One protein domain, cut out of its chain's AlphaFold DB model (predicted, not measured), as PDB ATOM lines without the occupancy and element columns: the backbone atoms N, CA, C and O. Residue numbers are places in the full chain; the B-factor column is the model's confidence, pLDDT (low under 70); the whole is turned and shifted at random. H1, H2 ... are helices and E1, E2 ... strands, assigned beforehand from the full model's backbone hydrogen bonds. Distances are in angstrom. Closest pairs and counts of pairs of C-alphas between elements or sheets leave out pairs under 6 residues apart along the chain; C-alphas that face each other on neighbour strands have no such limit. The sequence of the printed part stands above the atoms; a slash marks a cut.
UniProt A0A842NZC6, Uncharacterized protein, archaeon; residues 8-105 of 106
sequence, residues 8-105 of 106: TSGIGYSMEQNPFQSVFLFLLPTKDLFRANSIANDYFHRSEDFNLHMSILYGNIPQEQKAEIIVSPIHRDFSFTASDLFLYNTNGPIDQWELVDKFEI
ATOM      1  N   THR A   8     -44.467 -35.448  18.452       81.94
ATOM      2  CA  THR A   8     -43.121 -35.141  17.954       81.94
ATOM      3  C   THR A   8     -42.075 -35.663  18.928       81.94
ATOM      4  O   THR A   8     -42.230 -35.519  20.140       81.94
ATOM      5  N   SER A   9     -41.010 -36.265  18.407       78.19
ATOM      6  CA  SER A   9     -39.911 -36.797  19.210       78.19
ATOM      7  C   SER A   9     -38.784 -35.791  19.440       78.19
ATOM      8  O   SER A   9     -38.523 -34.924  18.612       78.19
ATOM      9  N   GLY A  10     -38.050 -36.000  20.530       69.25
ATOM     10  CA  GLY A  10     -36.644 -35.652  20.707       69.25
ATOM     11  C   GLY A  10     -35.892 -36.849  21.313       69.25
ATOM     12  O   GLY A  10     -36.503 -37.771  21.850       69.25
ATOM     13  N   ILE A  11     -34.561 -36.880  21.237       67.19
ATOM     14  CA  ILE A  11     -33.759 -37.979  21.816       67.19
ATOM     15  C   ILE A  11     -33.252 -37.589  23.203       67.19
ATOM     16  O   ILE A  11     -32.746 -36.483  23.387       67.19
ATOM     17  N   GLY A  12     -33.307 -38.519  24.159       63.56
ATOM     18  CA  GLY A  12     -32.553 -38.400  25.400       63.56
ATOM     19  C   GLY A  12     -32.253 -39.752  26.042       63.56
ATOM     20  O   GLY A  12     -32.317 -40.795  25.402       63.56
ATOM     21  N   TYR A  13     -31.816 -39.746  27.293       63.25
ATOM     22  CA  TYR A  13     -31.492 -40.967  28.028       63.25
ATOM     23  C   TYR A  13     -31.640 -40.713  29.524       63.25
ATOM     24  O   TYR A  13     -31.512 -39.570  29.970       63.25
ATOM     25  N   SER A  14     -31.903 -41.768  30.302       66.06
ATOM     26  CA  SER A  14     -31.890 -41.630  31.758       66.06
ATOM     27  C   SER A  14     -30.460 -41.692  32.262       66.06
ATOM     28  O   SER A  14     -29.673 -42.565  31.871       66.06
ATOM     29  N   MET A  15     -30.170 -40.811  33.211       64.81
ATOM     30  CA  MET A  15     -28.976 -40.886  34.047       64.81
ATOM     31  C   MET A  15     -29.104 -41.975  35.120       64.81
ATOM     32  O   MET A  15     -28.109 -42.371  35.722       64.81
ATOM     33  N   GLU A  16     -30.315 -42.481  35.355       64.44
ATOM     34  CA  GLU A  16     -30.582 -43.485  36.375       64.44
ATOM     35  C   GLU A  16     -30.187 -44.894  35.908       64.44
ATOM     36  O   GLU A  16     -30.223 -45.239  34.720       64.44
ATOM     37  N   GLN A  17     -29.817 -45.740  36.872       58.91
ATOM     38  CA  GLN A  17     -29.519 -47.159  36.659       58.91
ATOM     39  C   GLN A  17     -30.795 -48.015  36.719       58.91
ATOM     40  O   GLN A  17     -30.832 -49.055  37.370       58.91
ATOM     41  N   ASN A  18     -31.860 -47.567  36.050       66.62
ATOM     42  CA  ASN A  18     -33.074 -48.355  35.873       66.62
ATOM     43  C   ASN A  18     -33.001 -49.085  34.514       66.62
ATOM     44  O   ASN A  18     -32.927 -48.412  33.479       66.62
ATOM     45  N   PRO A  19     -33.041 -50.434  34.471       61.50
ATOM     46  CA  PRO A  19     -32.951 -51.189  33.218       61.50
ATOM     47  C   PRO A  19     -34.092 -50.872  32.243       61.50
ATOM     48  O   PRO A  19     -33.896 -50.986  31.031       61.50
ATOM     49  N   PHE A  20     -35.246 -50.425  32.755       65.69
ATOM     50  CA  PHE A  20     -36.404 -50.005  31.963       65.69
ATOM     51  C   PHE A  20     -36.293 -48.574  31.418       65.69
ATOM     52  O   PHE A  20     -37.129 -48.153  30.630       65.69
ATOM     53  N   GLN A  21     -35.265 -47.815  31.801       63.72
ATOM     54  CA  GLN A  21     -35.065 -46.434  31.357       63.72
ATOM     55  C   GLN A  21     -33.628 -46.229  30.862       63.72
ATOM     56  O   GLN A  21     -32.958 -45.268  31.224       63.72
ATOM     57  N   SER A  22     -33.112 -47.151  30.043       73.75
ATOM     58  CA  SER A  22     -31.713 -47.087  29.603       73.75
ATOM     59  C   SER A  22     -31.497 -46.030  28.513       73.75
ATOM     60  O   SER A  22     -30.775 -45.057  28.741       73.75
ATOM     61  N   VAL A  23     -32.169 -46.171  27.365       81.69
ATOM     62  CA  VAL A  23     -32.160 -45.199  26.254       81.69
ATOM     63  C   VAL A  23     -33.570 -45.084  25.682       81.69
ATOM     64  O   VAL A  23     -34.211 -46.098  25.393       81.69
ATOM     65  N   PHE A  24     -34.061 -43.860  25.506       83.56
ATOM     66  CA  PHE A  24     -35.434 -43.613  25.073       83.56
ATOM     67  C   PHE A  24     -35.570 -42.287  24.315       83.56
ATOM     68  O   PHE A  24     -34.755 -41.378  24.430       83.56
ATOM     69  N   LEU A  25     -36.632 -42.154  23.534       82.94
ATOM     70  CA  LEU A  25     -37.026 -40.887  22.933       82.94
ATOM     71  C   LEU A  25     -37.933 -40.148  23.907       82.94
ATOM     72  O   LEU A  25     -38.931 -40.709  24.359       82.94
ATOM     73  N   PHE A  26     -37.608 -38.898  24.209       83.06
ATOM     74  CA  PHE A  26     -38.574 -38.001  24.824       83.06
ATOM     75  C   PHE A  26     -39.607 -37.626  23.769       83.06
ATOM     76  O   PHE A  26     -39.265 -37.350  22.620       83.06
ATOM     77  N   LEU A  27     -40.875 -37.605  24.144       85.62
ATOM     78  CA  LEU A  27     -41.934 -37.201  23.237       85.62
ATOM     79  C   LEU A  27     -42.547 -35.907  23.753       85.62
ATOM     80  O   LEU A  27     -42.786 -35.750  24.951       85.62
ATOM     81  N   LEU A  28     -42.807 -34.973  22.845       85.00
ATOM     82  CA  LEU A  28     -43.541 -33.769  23.184       85.00
ATOM     83  C   LEU A  28     -44.987 -34.157  23.498       85.00
ATOM     84  O   LEU A  28     -45.639 -34.812  22.678       85.00
ATOM     85  N   PRO A  29     -45.497 -33.783  24.678       81.81
ATOM     86  CA  PRO A  29     -46.823 -34.197  25.069       81.81
ATOM     87  C   PRO A  29     -47.888 -33.474  24.246       81.81
ATOM     88  O   PRO A  29     -47.817 -32.266  24.020       81.81
ATOM     89  N   THR A  30     -48.915 -34.222  23.859       89.12
ATOM     90  CA  THR A  30     -50.118 -33.694  23.212       89.12
ATOM     91  C   THR A  30     -51.280 -33.681  24.199       89.12
ATOM     92  O   THR A  30     -51.274 -34.401  25.209       89.12
ATOM     93  N   LYS A  31     -52.308 -32.869  23.924       89.88
ATOM     94  CA  LYS A  31     -53.497 -32.818  24.795       89.88
ATOM     95  C   LYS A  31     -54.203 -34.168  24.855       89.88
ATOM     96  O   LYS A  31     -54.699 -34.559  25.912       89.88
ATOM     97  N   ASP A  32     -54.214 -34.882  23.735       90.25
ATOM     98  CA  ASP A  32     -54.867 -36.179  23.630       90.25
ATOM     99  C   ASP A  32     -54.185 -37.244  24.491       90.25
ATOM    100  O   ASP A  32     -54.869 -38.005  25.173       90.25
ATOM    101  N   LEU A  33     -52.848 -37.265  24.530       88.69
ATOM    102  CA  LEU A  33     -52.105 -38.222  25.352       88.69
ATOM    103  C   LEU A  33     -52.254 -37.940  26.848       88.69
ATOM    104  O   LEU A  33     -52.459 -38.873  27.621       88.69
ATOM    105  N   PHE A  34     -52.235 -36.669  27.263       90.19
ATOM    106  CA  PHE A  34     -52.525 -36.314  28.657       90.19
ATOM    107  C   PHE A  34     -53.936 -36.727  29.069       90.19
ATOM    108  O   PHE A  34     -54.138 -37.260  30.162       90.19
ATOM    109  N   ARG A  35     -54.917 -36.518  28.185       91.38
ATOM    110  CA  ARG A  35     -56.288 -36.959  28.421       91.38
ATOM    111  C   ARG A  35     -56.376 -38.482  28.522       91.38
ATOM    112  O   ARG A  35     -57.034 -38.977  29.433       91.38
ATOM    113  N   ALA A  36     -55.718 -39.215  27.624       89.94
ATOM    114  CA  ALA A  36     -55.677 -40.675  27.659       89.94
ATOM    115  C   ALA A  36     -55.053 -41.189  28.967       89.94
ATOM    116  O   ALA A  36     -55.627 -42.066  29.609       89.94
ATOM    117  N   ASN A  37     -53.945 -40.587  29.409       91.81
ATOM    118  CA  ASN A  37     -53.319 -40.920  30.685       91.81
ATOM    119  C   ASN A  37     -54.240 -40.631  31.881       91.81
ATOM    120  O   ASN A  37     -54.354 -41.464  32.773       91.81
ATOM    121  N   SER A  38     -54.938 -39.488  31.889       93.00
ATOM    122  CA  SER A  38     -55.912 -39.164  32.944       93.00
ATOM    123  C   SER A  38     -57.013 -40.221  33.035       93.00
ATOM    124  O   SER A  38     -57.296 -40.708  34.122       93.00
ATOM    125  N   ILE A  39     -57.586 -40.623  31.895       93.38
ATOM    126  CA  ILE A  39     -58.621 -41.667  31.844       93.38
ATOM    127  C   ILE A  39     -58.077 -43.000  32.374       93.38
ATOM    128  O   ILE A  39     -58.767 -43.683  33.127       93.38
ATOM    129  N   ALA A  40     -56.850 -43.372  31.997       91.50
ATOM    130  CA  ALA A  40     -56.220 -44.600  32.474       91.50
ATOM    131  C   ALA A  40     -55.981 -44.564  33.993       91.50
ATOM    132  O   ALA A  40     -56.343 -45.514  34.684       91.50
ATOM    133  N   ASN A  41     -55.435 -43.467  34.523       93.56
ATOM    134  CA  ASN A  41     -55.234 -43.278  35.961       93.56
ATOM    135  C   ASN A  41     -56.558 -43.363  36.735       93.56
ATOM    136  O   ASN A  41     -56.628 -44.075  37.736       93.56
ATOM    137  N   ASP A  42     -57.622 -42.725  36.237       95.69
ATOM    138  CA  ASP A  42     -58.947 -42.781  36.860       95.69
ATOM    139  C   ASP A  42     -59.520 -44.208  36.853       95.69
ATOM    140  O   ASP A  42     -60.016 -44.684  37.877       95.69
ATOM    141  N   TYR A  43     -59.419 -44.909  35.717       94.44
ATOM    142  CA  TYR A  43     -59.950 -46.265  35.540       94.44
ATOM    143  C   TYR A  43     -59.208 -47.308  36.383       94.44
ATOM    144  O   TYR A  43     -59.831 -48.180  36.984       94.44
ATOM    145  N   PHE A  44     -57.877 -47.219  36.441       92.62
ATOM    146  CA  PHE A  44     -57.037 -48.146  37.202       92.62
ATOM    147  C   PHE A  44     -56.781 -47.694  38.646       92.62
ATOM    148  O   PHE A  44     -56.038 -48.367  39.361       92.62
ATOM    149  N   HIS A  45     -57.384 -46.581  39.076       94.88
ATOM    150  CA  HIS A  45     -57.208 -45.980  40.402       94.88
ATOM    151  C   HIS A  45     -55.732 -45.741  40.766       94.88
ATOM    152  O   HIS A  45     -55.271 -46.101  41.851       94.88
ATOM    153  N   ARG A  46     -54.984 -45.136  39.837       92.94
ATOM    154  CA  ARG A  46     -53.559 -44.802  39.975       92.94
ATOM    155  C   ARG A  46     -53.336 -43.290  39.994       92.94
ATOM    156  O   ARG A  46     -54.168 -42.518  39.530       92.94
ATOM    157  N   SER A  47     -52.185 -42.876  40.518       90.00
ATOM    158  CA  SER A  47     -51.748 -41.475  40.573       90.00
ATOM    159  C   SER A  47     -50.284 -41.349  40.147       90.00
ATOM    160  O   SER A  47     -49.454 -40.826  40.890       90.00
ATOM    161  N   GLU A  48     -49.950 -41.923  38.993       85.50
ATOM    162  CA  GLU A  48     -48.589 -41.905  38.457       85.50
ATOM    163  C   GLU A  48     -48.345 -40.646  37.612       85.50
ATOM    164  O   GLU A  48     -49.227 -40.206  36.860       85.50
ATOM    165  N   ASP A  49     -47.135 -40.090  37.725       85.69
ATOM    166  CA  ASP A  49     -46.672 -38.991  36.882       85.69
ATOM    167  C   ASP A  49     -46.536 -39.457  35.430       85.69
ATOM    168  O   ASP A  49     -45.934 -40.493  35.133       85.69
ATOM    169  N   PHE A  50     -47.061 -38.664  34.494       86.69
ATOM    170  CA  PHE A  50     -47.003 -39.008  33.079       86.69
ATOM    171  C   PHE A  50     -45.693 -38.545  32.444       86.69
ATOM    172  O   PHE A  50     -45.582 -37.422  31.950       86.69
ATOM    173  N   ASN A  51     -44.698 -39.429  32.440       86.19
ATOM    174  CA  ASN A  51     -43.467 -39.220  31.687       86.19
ATOM    175  C   ASN A  51     -43.598 -39.832  30.288       86.19
ATOM    176  O   ASN A  51     -43.391 -41.034  30.102       86.19
ATOM    177  N   LEU A  52     -43.960 -39.014  29.301       87.38
ATOM    178  CA  LEU A  52     -44.155 -39.478  27.934       87.38
ATOM    179  C   LEU A  52     -42.809 -39.732  27.236       87.38
ATOM    180  O   LEU A  52     -42.081 -38.808  26.865       87.38
ATOM    181  N   HIS A  53     -42.511 -41.008  27.005       87.56
ATOM    182  CA  HIS A  53     -41.304 -41.450  26.320       87.56
ATOM    183  C   HIS A  53     -41.561 -42.715  25.497       87.56
ATOM    184  O   HIS A  53     -42.534 -43.434  25.713       87.56
ATOM    185  N   MET A  54     -40.659 -42.996  24.558       86.25
ATOM    186  CA  MET A  54     -40.607 -44.253  23.818       86.25
ATOM    187  C   MET A  54     -39.256 -44.913  24.053       86.25
ATOM    188  O   MET A  54     -38.229 -44.434  23.574       86.25
ATOM    189  N   SER A  55     -39.246 -46.012  24.799       86.56
ATOM    190  CA  SER A  55     -38.031 -46.788  25.039       86.56
ATOM    191  C   SER A  55     -37.478 -47.362  23.739       86.56
ATOM    192  O   SER A  55     -38.210 -47.966  22.959       86.56
ATOM    193  N   ILE A  56     -36.174 -47.187  23.525       83.94
ATOM    194  CA  ILE A  56     -35.456 -47.700  22.350       83.94
ATOM    195  C   ILE A  56     -34.606 -48.907  22.729       83.94
ATOM    196  O   ILE A  56     -34.512 -49.866  21.966       83.94
ATOM    197  N   LEU A  57     -33.992 -48.868  23.913       84.06
ATOM    198  CA  LEU A  57     -33.124 -49.932  24.389       84.06
ATOM    199  C   LEU A  57     -33.269 -50.115  25.900       84.06
ATOM    200  O   LEU A  57     -33.228 -49.147  26.665       84.06
ATOM    201  N   TYR A  58     -33.394 -51.374  26.312       84.00
ATOM    202  CA  TYR A  58     -33.451 -51.798  27.706       84.00
ATOM    203  C   TYR A  58     -32.161 -52.513  28.102       84.00
ATOM    204  O   TYR A  58     -31.586 -53.256  27.307       84.00
ATOM    205  N   GLY A  59     -31.721 -52.311  29.345       82.12
ATOM    206  CA  GLY A  59     -30.574 -53.023  29.907       82.12
ATOM    207  C   GLY A  59     -29.682 -52.172  30.805       82.12
ATOM    208  O   GLY A  59     -29.774 -50.942  30.837       82.12
ATOM    209  N   ASN A  60     -28.776 -52.848  31.510       81.81
ATOM    210  CA  ASN A  60     -27.779 -52.229  32.386       81.81
ATOM    211  C   ASN A  60     -26.596 -51.710  31.558       81.81
ATOM    212  O   ASN A  60     -25.518 -52.298  31.548       81.81
ATOM    213  N   ILE A  61     -26.831 -50.627  30.822       82.25
ATOM    214  CA  ILE A  61     -25.841 -50.017  29.934       82.25
ATOM    215  C   ILE A  61     -25.034 -48.984  30.730       82.25
ATOM    216  O   ILE A  61     -25.637 -48.096  31.345       82.25
ATOM    217  N   PRO A  62     -23.690 -49.058  30.728       84.06
ATOM    218  CA  PRO A  62     -22.844 -48.029  31.323       84.06
ATOM    219  C   PRO A  62     -23.137 -46.644  30.740       84.06
ATOM    220  O   PRO A  62     -23.391 -46.499  29.545       84.06
ATOM    221  N   GLN A  63     -23.058 -45.604  31.570       80.81
ATOM    222  CA  GLN A  63     -23.377 -44.230  31.168       80.81
ATOM    223  C   GLN A  63     -22.561 -43.751  29.953       80.81
ATOM    224  O   GLN A  63     -23.103 -43.086  29.074       80.81
ATOM    225  N   GLU A  64     -21.284 -44.126  29.878       83.81
ATOM    226  CA  GLU A  64     -20.394 -43.791  28.757       83.81
ATOM    227  C   GLU A  64     -20.918 -44.357  27.428       83.81
ATOM    228  O   GLU A  64     -20.989 -43.644  26.432       83.81
ATOM    229  N   GLN A  65     -21.412 -45.598  27.438       83.56
ATOM    230  CA  GLN A  65     -21.996 -46.235  26.255       83.56
ATOM    231  C   GLN A  65     -23.355 -45.627  25.886       83.56
ATOM    232  O   GLN A  65     -23.664 -45.482  24.704       83.56
ATOM    233  N   LYS A  66     -24.165 -45.214  26.876       79.44
ATOM    234  CA  LYS A  66     -25.421 -44.485  26.610       79.44
ATOM    235  C   LYS A  66     -25.148 -43.194  25.830       79.44
ATOM    236  O   LYS A  66     -25.880 -42.894  24.889       79.44
ATOM    237  N   ALA A  67     -24.088 -42.465  26.191       77.75
ATOM    238  CA  ALA A  67     -23.686 -41.231  25.518       77.75
ATOM    239  C   ALA A  67     -23.257 -41.469  24.059       77.75
ATOM    240  O   ALA A  67     -23.608 -40.683  23.185       77.75
ATOM    241  N   GLU A  68     -22.559 -42.563  23.763       81.25
ATOM    242  CA  GLU A  68     -22.181 -42.906  22.383       81.25
ATOM    243  C   GLU A  68     -23.402 -43.231  21.508       81.25
ATOM    244  O   GLU A  68     -23.499 -42.764  20.371       81.25
ATOM    245  N   ILE A  69     -24.379 -43.964  22.058       77.88
ATOM    246  CA  ILE A  69     -25.605 -44.359  21.345       77.88
ATOM    247  C   ILE A  69     -26.410 -43.128  20.895       77.88
ATOM    248  O   ILE A  69     -26.887 -43.086  19.760       77.88
ATOM    249  N   ILE A  70     -26.536 -42.104  21.747       72.75
ATOM    250  CA  ILE A  70     -27.335 -40.904  21.438       72.75
ATOM    251  C   ILE A  70     -26.655 -39.926  20.463       72.75
ATOM    252  O   ILE A  70     -27.326 -39.085  19.857       72.75
ATOM    253  N   VAL A  71     -25.328 -39.997  20.306       67.50
ATOM    254  CA  VAL A  71     -24.574 -39.116  19.392       67.50
ATOM    255  C   VAL A  71     -24.719 -39.572  17.935       67.50
ATOM    256  O   VAL A  71     -24.543 -38.764  17.023       67.50
ATOM    257  N   SER A  72     -25.132 -40.824  17.711       64.38
ATOM    258  CA  SER A  72     -25.451 -41.363  16.387       64.38
ATOM    259  C   SER A  72     -26.510 -40.511  15.656       64.38
ATOM    260  O   SER A  72     -27.445 -40.011  16.296       64.38
ATOM    261  N   PRO A  73     -26.405 -40.318  14.324       58.00
ATOM    262  CA  PRO A  73     -27.332 -39.516  13.521       58.00
ATOM    263  C   PRO A  73     -28.657 -40.251  13.273       58.00
ATOM    264  O   PRO A  73     -29.097 -40.430  12.140       58.00
ATOM    265  N   ILE A  74     -29.317 -40.689  14.341       63.19
ATOM    266  CA  ILE A  74     -30.728 -41.055  14.283       63.19
ATOM    267  C   ILE A  74     -31.474 -39.770  13.913       63.19
ATOM    268  O   ILE A  74     -31.230 -38.736  14.534       63.19
ATOM    269  N   HIS A  75     -32.331 -39.803  12.889       62.22
ATOM    270  CA  HIS A  75     -33.205 -38.676  12.552       62.22
ATOM    271  C   HIS A  75     -33.990 -38.271  13.806       62.22
ATOM    272  O   HIS A  75     -34.879 -38.993  14.250       62.22
ATOM    273  N   ARG A  76     -33.575 -37.160  14.424       64.19
ATOM    274  CA  ARG A  76     -33.976 -36.789  15.792       64.19
ATOM    275  C   ARG A  76     -35.399 -36.252  15.859       64.19
ATOM    276  O   ARG A  76     -36.068 -36.418  16.877       64.19
ATOM    277  N   ASP A  77     -35.853 -35.696  14.744       70.19
ATOM    278  CA  ASP A  77     -37.137 -35.035  14.624       70.19
ATOM    279  C   ASP A  77     -38.015 -35.854  13.683       70.19
ATOM    280  O   ASP A  77     -37.916 -35.755  12.456       70.19
ATOM    281  N   PHE A  78     -38.866 -36.694  14.261       80.50
ATOM    282  CA  PHE A  78     -39.969 -37.294  13.534       80.50
ATOM    283  C   PHE A  78     -41.273 -37.047  14.278       80.50
ATOM    284  O   PHE A  78     -41.309 -36.841  15.494       80.50
ATOM    285  N   SER A  79     -42.354 -37.066  13.511       86.94
ATOM    286  CA  SER A  79     -43.702 -36.993  14.045       86.94
ATOM    287  C   SER A  79     -44.473 -38.227  13.618       86.94
ATOM    288  O   SER A  79     -44.324 -38.706  12.492       86.94
ATOM    289  N   PHE A  80     -45.304 -38.738  14.514       88.06
ATOM    290  CA  PHE A  80     -46.177 -39.869  14.239       88.06
ATOM    291  C   PHE A  80     -47.548 -39.647  14.865       88.06
ATOM    292  O   PHE A  80     -47.728 -38.814  15.752       88.06
ATOM    293  N   THR A  81     -48.526 -40.415  14.406       89.56
ATOM    294  CA  THR A  81     -49.867 -40.434  14.986       89.56
ATOM    295  C   THR A  81     -50.110 -41.826  15.539       89.56
ATOM    296  O   THR A  81     -49.894 -42.813  14.835       89.56
ATOM    297  N   ALA A  82     -50.531 -41.916  16.799       87.62
ATOM    298  CA  ALA A  82     -50.918 -43.193  17.382       87.62
ATOM    299  C   ALA A  82     -52.204 -43.689  16.704       87.62
ATOM    300  O   ALA A  82     -53.214 -42.988  16.695       87.62
ATOM    301  N   SER A  83     -52.158 -44.882  16.117       90.88
ATOM    302  CA  SER A  83     -53.300 -45.507  15.437       90.88
ATOM    303  C   SER A  83     -53.963 -46.594  16.267       90.88
ATOM    304  O   SER A  83     -55.140 -46.880  16.080       90.88
ATOM    305  N   ASP A  84     -53.215 -47.211  17.175       93.25
ATOM    306  CA  ASP A  84     -53.634 -48.406  17.886       93.25
ATOM    307  C   ASP A  84     -53.213 -48.333  19.357       93.25
ATOM    308  O   ASP A  84     -52.150 -47.805  19.693       93.25
ATOM    309  N   LEU A  85     -54.041 -48.904  20.227       92.88
ATOM    310  CA  LEU A  85     -53.751 -49.176  21.628       92.88
ATOM    311  C   LEU A  85     -53.604 -50.686  21.810       92.88
ATOM    312  O   LEU A  85     -54.450 -51.455  21.357       92.88
ATOM    313  N   PHE A  86     -52.559 -51.108  22.510       95.25
ATOM    314  CA  PHE A  86     -52.302 -52.514  22.794       95.25
ATOM    315  C   PHE A  86     -52.364 -52.750  24.299       95.25
ATOM    316  O   PHE A  86     -51.726 -52.030  25.070       95.25
ATOM    317  N   LEU A  87     -53.121 -53.762  24.712       94.19
ATOM    318  CA  LEU A  87     -53.190 -54.203  26.098       94.19
ATOM    319  C   LEU A  87     -52.240 -55.382  26.286       94.19
ATOM    320  O   LEU A  87     -52.407 -56.411  25.638       94.19
ATOM    321  N   TYR A  88     -51.278 -55.244  27.192       96.19
ATOM    322  CA  TYR A  88     -50.309 -56.290  27.506       96.19
ATOM    323  C   TYR A  88     -50.458 -56.777  28.945       96.19
ATOM    324  O   TYR A  88     -50.697 -55.991  29.863       96.19
ATOM    325  N   ASN A  89     -50.244 -58.076  29.143       95.25
ATOM    326  CA  ASN A  89     -49.907 -58.649  30.433       95.25
ATOM    327  C   ASN A  89     -48.384 -58.596  30.587       95.25
ATOM    328  O   ASN A  89     -47.658 -59.272  29.861       95.25
ATOM    329  N   THR A  90     -47.905 -57.776  31.519       94.12
ATOM    330  CA  THR A  90     -46.472 -57.518  31.735       94.12
ATOM    331  C   THR A  90     -45.928 -58.188  33.001       94.12
ATOM    332  O   THR A  90     -44.920 -57.757  33.562       94.12
ATOM    333  N   ASN A  91     -46.590 -59.247  33.478       93.69
ATOM    334  CA  ASN A  91     -46.117 -60.032  34.616       93.69
ATOM    335  C   ASN A  91     -44.887 -60.865  34.224       93.69
ATOM    336  O   ASN A  91     -44.997 -61.803  33.443       93.69
ATOM    337  N   GLY A  92     -43.734 -60.555  34.819       90.94
ATOM    338  CA  GLY A  92     -42.483 -61.282  34.594       90.94
ATOM    339  C   GLY A  92     -41.487 -60.538  33.693       90.94
ATOM    340  O   GLY A  92     -41.635 -59.335  33.452       90.94
ATOM    341  N   PRO A  93     -40.419 -61.223  33.245       88.44
ATOM    342  CA  PRO A  93     -39.431 -60.660  32.331       88.44
ATOM    343  C   PRO A  93     -40.040 -60.314  30.957       88.44
ATOM    344  O   PRO A  93     -41.090 -60.827  30.586       88.44
ATOM    345  N   ILE A  94     -39.379 -59.431  30.196       86.69
ATOM    346  CA  ILE A  94     -39.901 -58.879  28.923       86.69
ATOM    347  C   ILE A  94     -40.222 -59.975  27.892       86.69
ATOM    348  O   ILE A  94     -41.172 -59.839  27.127       86.69
ATOM    349  N   ASP A  95     -39.455 -61.066  27.873       90.56
ATOM    350  CA  ASP A  95     -39.678 -62.207  26.974       90.56
ATOM    351  C   ASP A  95     -40.931 -63.034  27.321       90.56
ATOM    352  O   ASP A  95     -41.338 -63.881  26.530       90.56
ATOM    353  N   GLN A  96     -41.558 -62.761  28.469       95.12
ATOM    354  CA  GLN A  96     -42.823 -63.347  28.918       95.12
ATOM    355  C   GLN A  96     -43.999 -62.371  28.798       95.12
ATOM    356  O   GLN A  96     -45.103 -62.691  29.231       95.12
ATOM    357  N   TRP A  97     -43.790 -61.171  28.251       94.88
ATOM    358  CA  TRP A  97     -44.888 -60.232  28.047       94.88
ATOM    359  C   TRP A  97     -45.812 -60.728  26.941       94.88
ATOM    360  O   TRP A  97     -45.380 -61.047  25.834       94.88
ATOM    361  N   GLU A  98     -47.108 -60.733  27.232       97.88
ATOM    362  CA  GLU A  98     -48.121 -61.282  26.337       97.88
ATOM    363  C   GLU A  98     -49.099 -60.194  25.907       97.88
ATOM    364  O   GLU A  98     -49.631 -59.446  26.733       97.88
ATOM    365  N   LEU A  99     -49.351 -60.110  24.600       97.62
ATOM    366  CA  LEU A  99     -50.410 -59.265  24.064       97.62
ATOM    367  C   LEU A  99     -51.764 -59.886  24.425       97.62
ATOM    368  O   LEU A  99     -52.061 -61.007  24.014       97.62
ATOM    369  N   VAL A 100     -52.584 -59.142  25.161       97.88
ATOM    370  CA  VAL A 100     -53.943 -59.539  25.547       97.88
ATOM    371  C   VAL A 100     -54.942 -59.115  24.479       97.88
ATOM    372  O   VAL A 100     -55.784 -59.916  24.084       97.88
ATOM    373  N   ASP A 101     -54.863 -57.863  24.017       97.69
ATOM    374  CA  ASP A 101     -55.803 -57.324  23.030       97.69
ATOM    375  C   ASP A 101     -55.245 -56.094  22.290       97.69
ATOM    376  O   ASP A 101     -54.276 -55.466  22.731       97.69
ATOM    377  N   LYS A 102     -55.877 -55.732  21.170       97.19
ATOM    378  CA  LYS A 102     -55.537 -54.588  20.318       97.19
ATOM    379  C   LYS A 102     -56.793 -53.796  19.943       97.19
ATOM    380  O   LYS A 102     -57.752 -54.345  19.409       97.19
ATOM    381  N   PHE A 103     -56.733 -52.477  20.100       94.38
ATOM    382  CA  PHE A 103     -57.817 -51.552  19.779       94.38
ATOM    383  C   PHE A 103     -57.359 -50.502  18.770       94.38
ATOM    384  O   PHE A 103     -56.333 -49.861  18.966       94.38
ATOM    385  N   GLU A 104     -58.145 -50.271  17.723       93.19
ATOM    386  CA  GLU A 104     -57.932 -49.132  16.827       93.19
ATOM    387  C   GLU A 104     -58.410 -47.840  17.495       93.19
ATOM    388  O   GLU A 104     -59.546 -47.755  17.978       93.19
ATOM    389  N   ILE A 105     -57.567 -46.812  17.475       85.19
ATOM    390  CA  ILE A 105     -57.914 -45.471  17.934       85.19
ATOM    391  C   ILE A 105     -58.569 -44.729  16.761       85.19
ATOM    392  O   ILE A 105     -57.978 -44.590  15.691       85.19
TER     393      ILE A 105
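Overview. This is residues 8 to 105 of the 106 residues of an uncharacterized protein of archaeon (UniProt A0A842NZC6). A small wall of three strands, E1, E2 and E3, stands between H2, which packs on one of its faces along E1, and a second group at the far end of the longest axis, helix H1 and the two-stranded hairpin E4 and E5. That second group is loosely joined: H1 and the hairpin are apart from each other, and the hairpin is apart from the wall. The printed part has 98 residues with two named helices and five named strands, in the order E1, E2, H1, E3, H2, E4, E5; the larger sheet has the order E1, E2, E3, and both sheets are antiparallel. The class is mixed, helices and strands. The whole is only just loose, close to compact, with a radius of gyration of the C-alphas of 15.2 A, and spans 40 by 31 by 24 A.

Arrangement. In the larger sheet the inner strand is E2, residues 23 to 27, and the edge strands are E1, residues 8 to 13, and E3, residues 53 to 57. E1 and E2 form a hairpin, antiparallel at 149 degrees, with N 10 and O 26 at 2.8 A, within hydrogen-bond range. E2 and E3 are antiparallel at 158 degrees, with N 25 and O 54 at 2.8 A. H2, residues 63 to 71, is on this sheet at a height of 7.2 A. It lies only just over E1, on which 3 of its 9 C-alphas fall, and runs along the strands, at 6 degrees to E1 on the local plane. The closest C-alphas of E1 and H2 are those of Gly 12 and Ile 70, 7.0 A apart. H1, residues 31 to 44, is not on this sheet. E4, residues 84 to 89, and E5, residues 98 to 104, form a hairpin, antiparallel at 160 degrees, with N 85 and O 103 at 2.8 A. H1 is apart from E4, E5 and H2. In H1 and H2 every O i to N i+4 pair is within hydrogen-bond range.

Along the chain. E1 begins at C-alpha 8, (-43.121, -35.141, 17.954), and is 16.5 A long; E2 is 13.0 A and E3 11.9 A. H1 is 20.0 A long, from C-alpha 31 at (-53.497, -32.818, 24.795), and H2 is 12.9 A. E4 is 16.6 A long, and E5, 18.3 A, ends at C-alpha 104, (-57.932, -49.132, 16.827).

Size, cuts and confidence. The two C-alphas farthest apart are those of His 45 and Pro 73, 40.7 A. The printed part has no cut. The link from H2 to E4, residues 72 to 83, is long. The mean pLDDT of the printed part is 83.6; residues 10 to 21 and 71 to 76 are under 70.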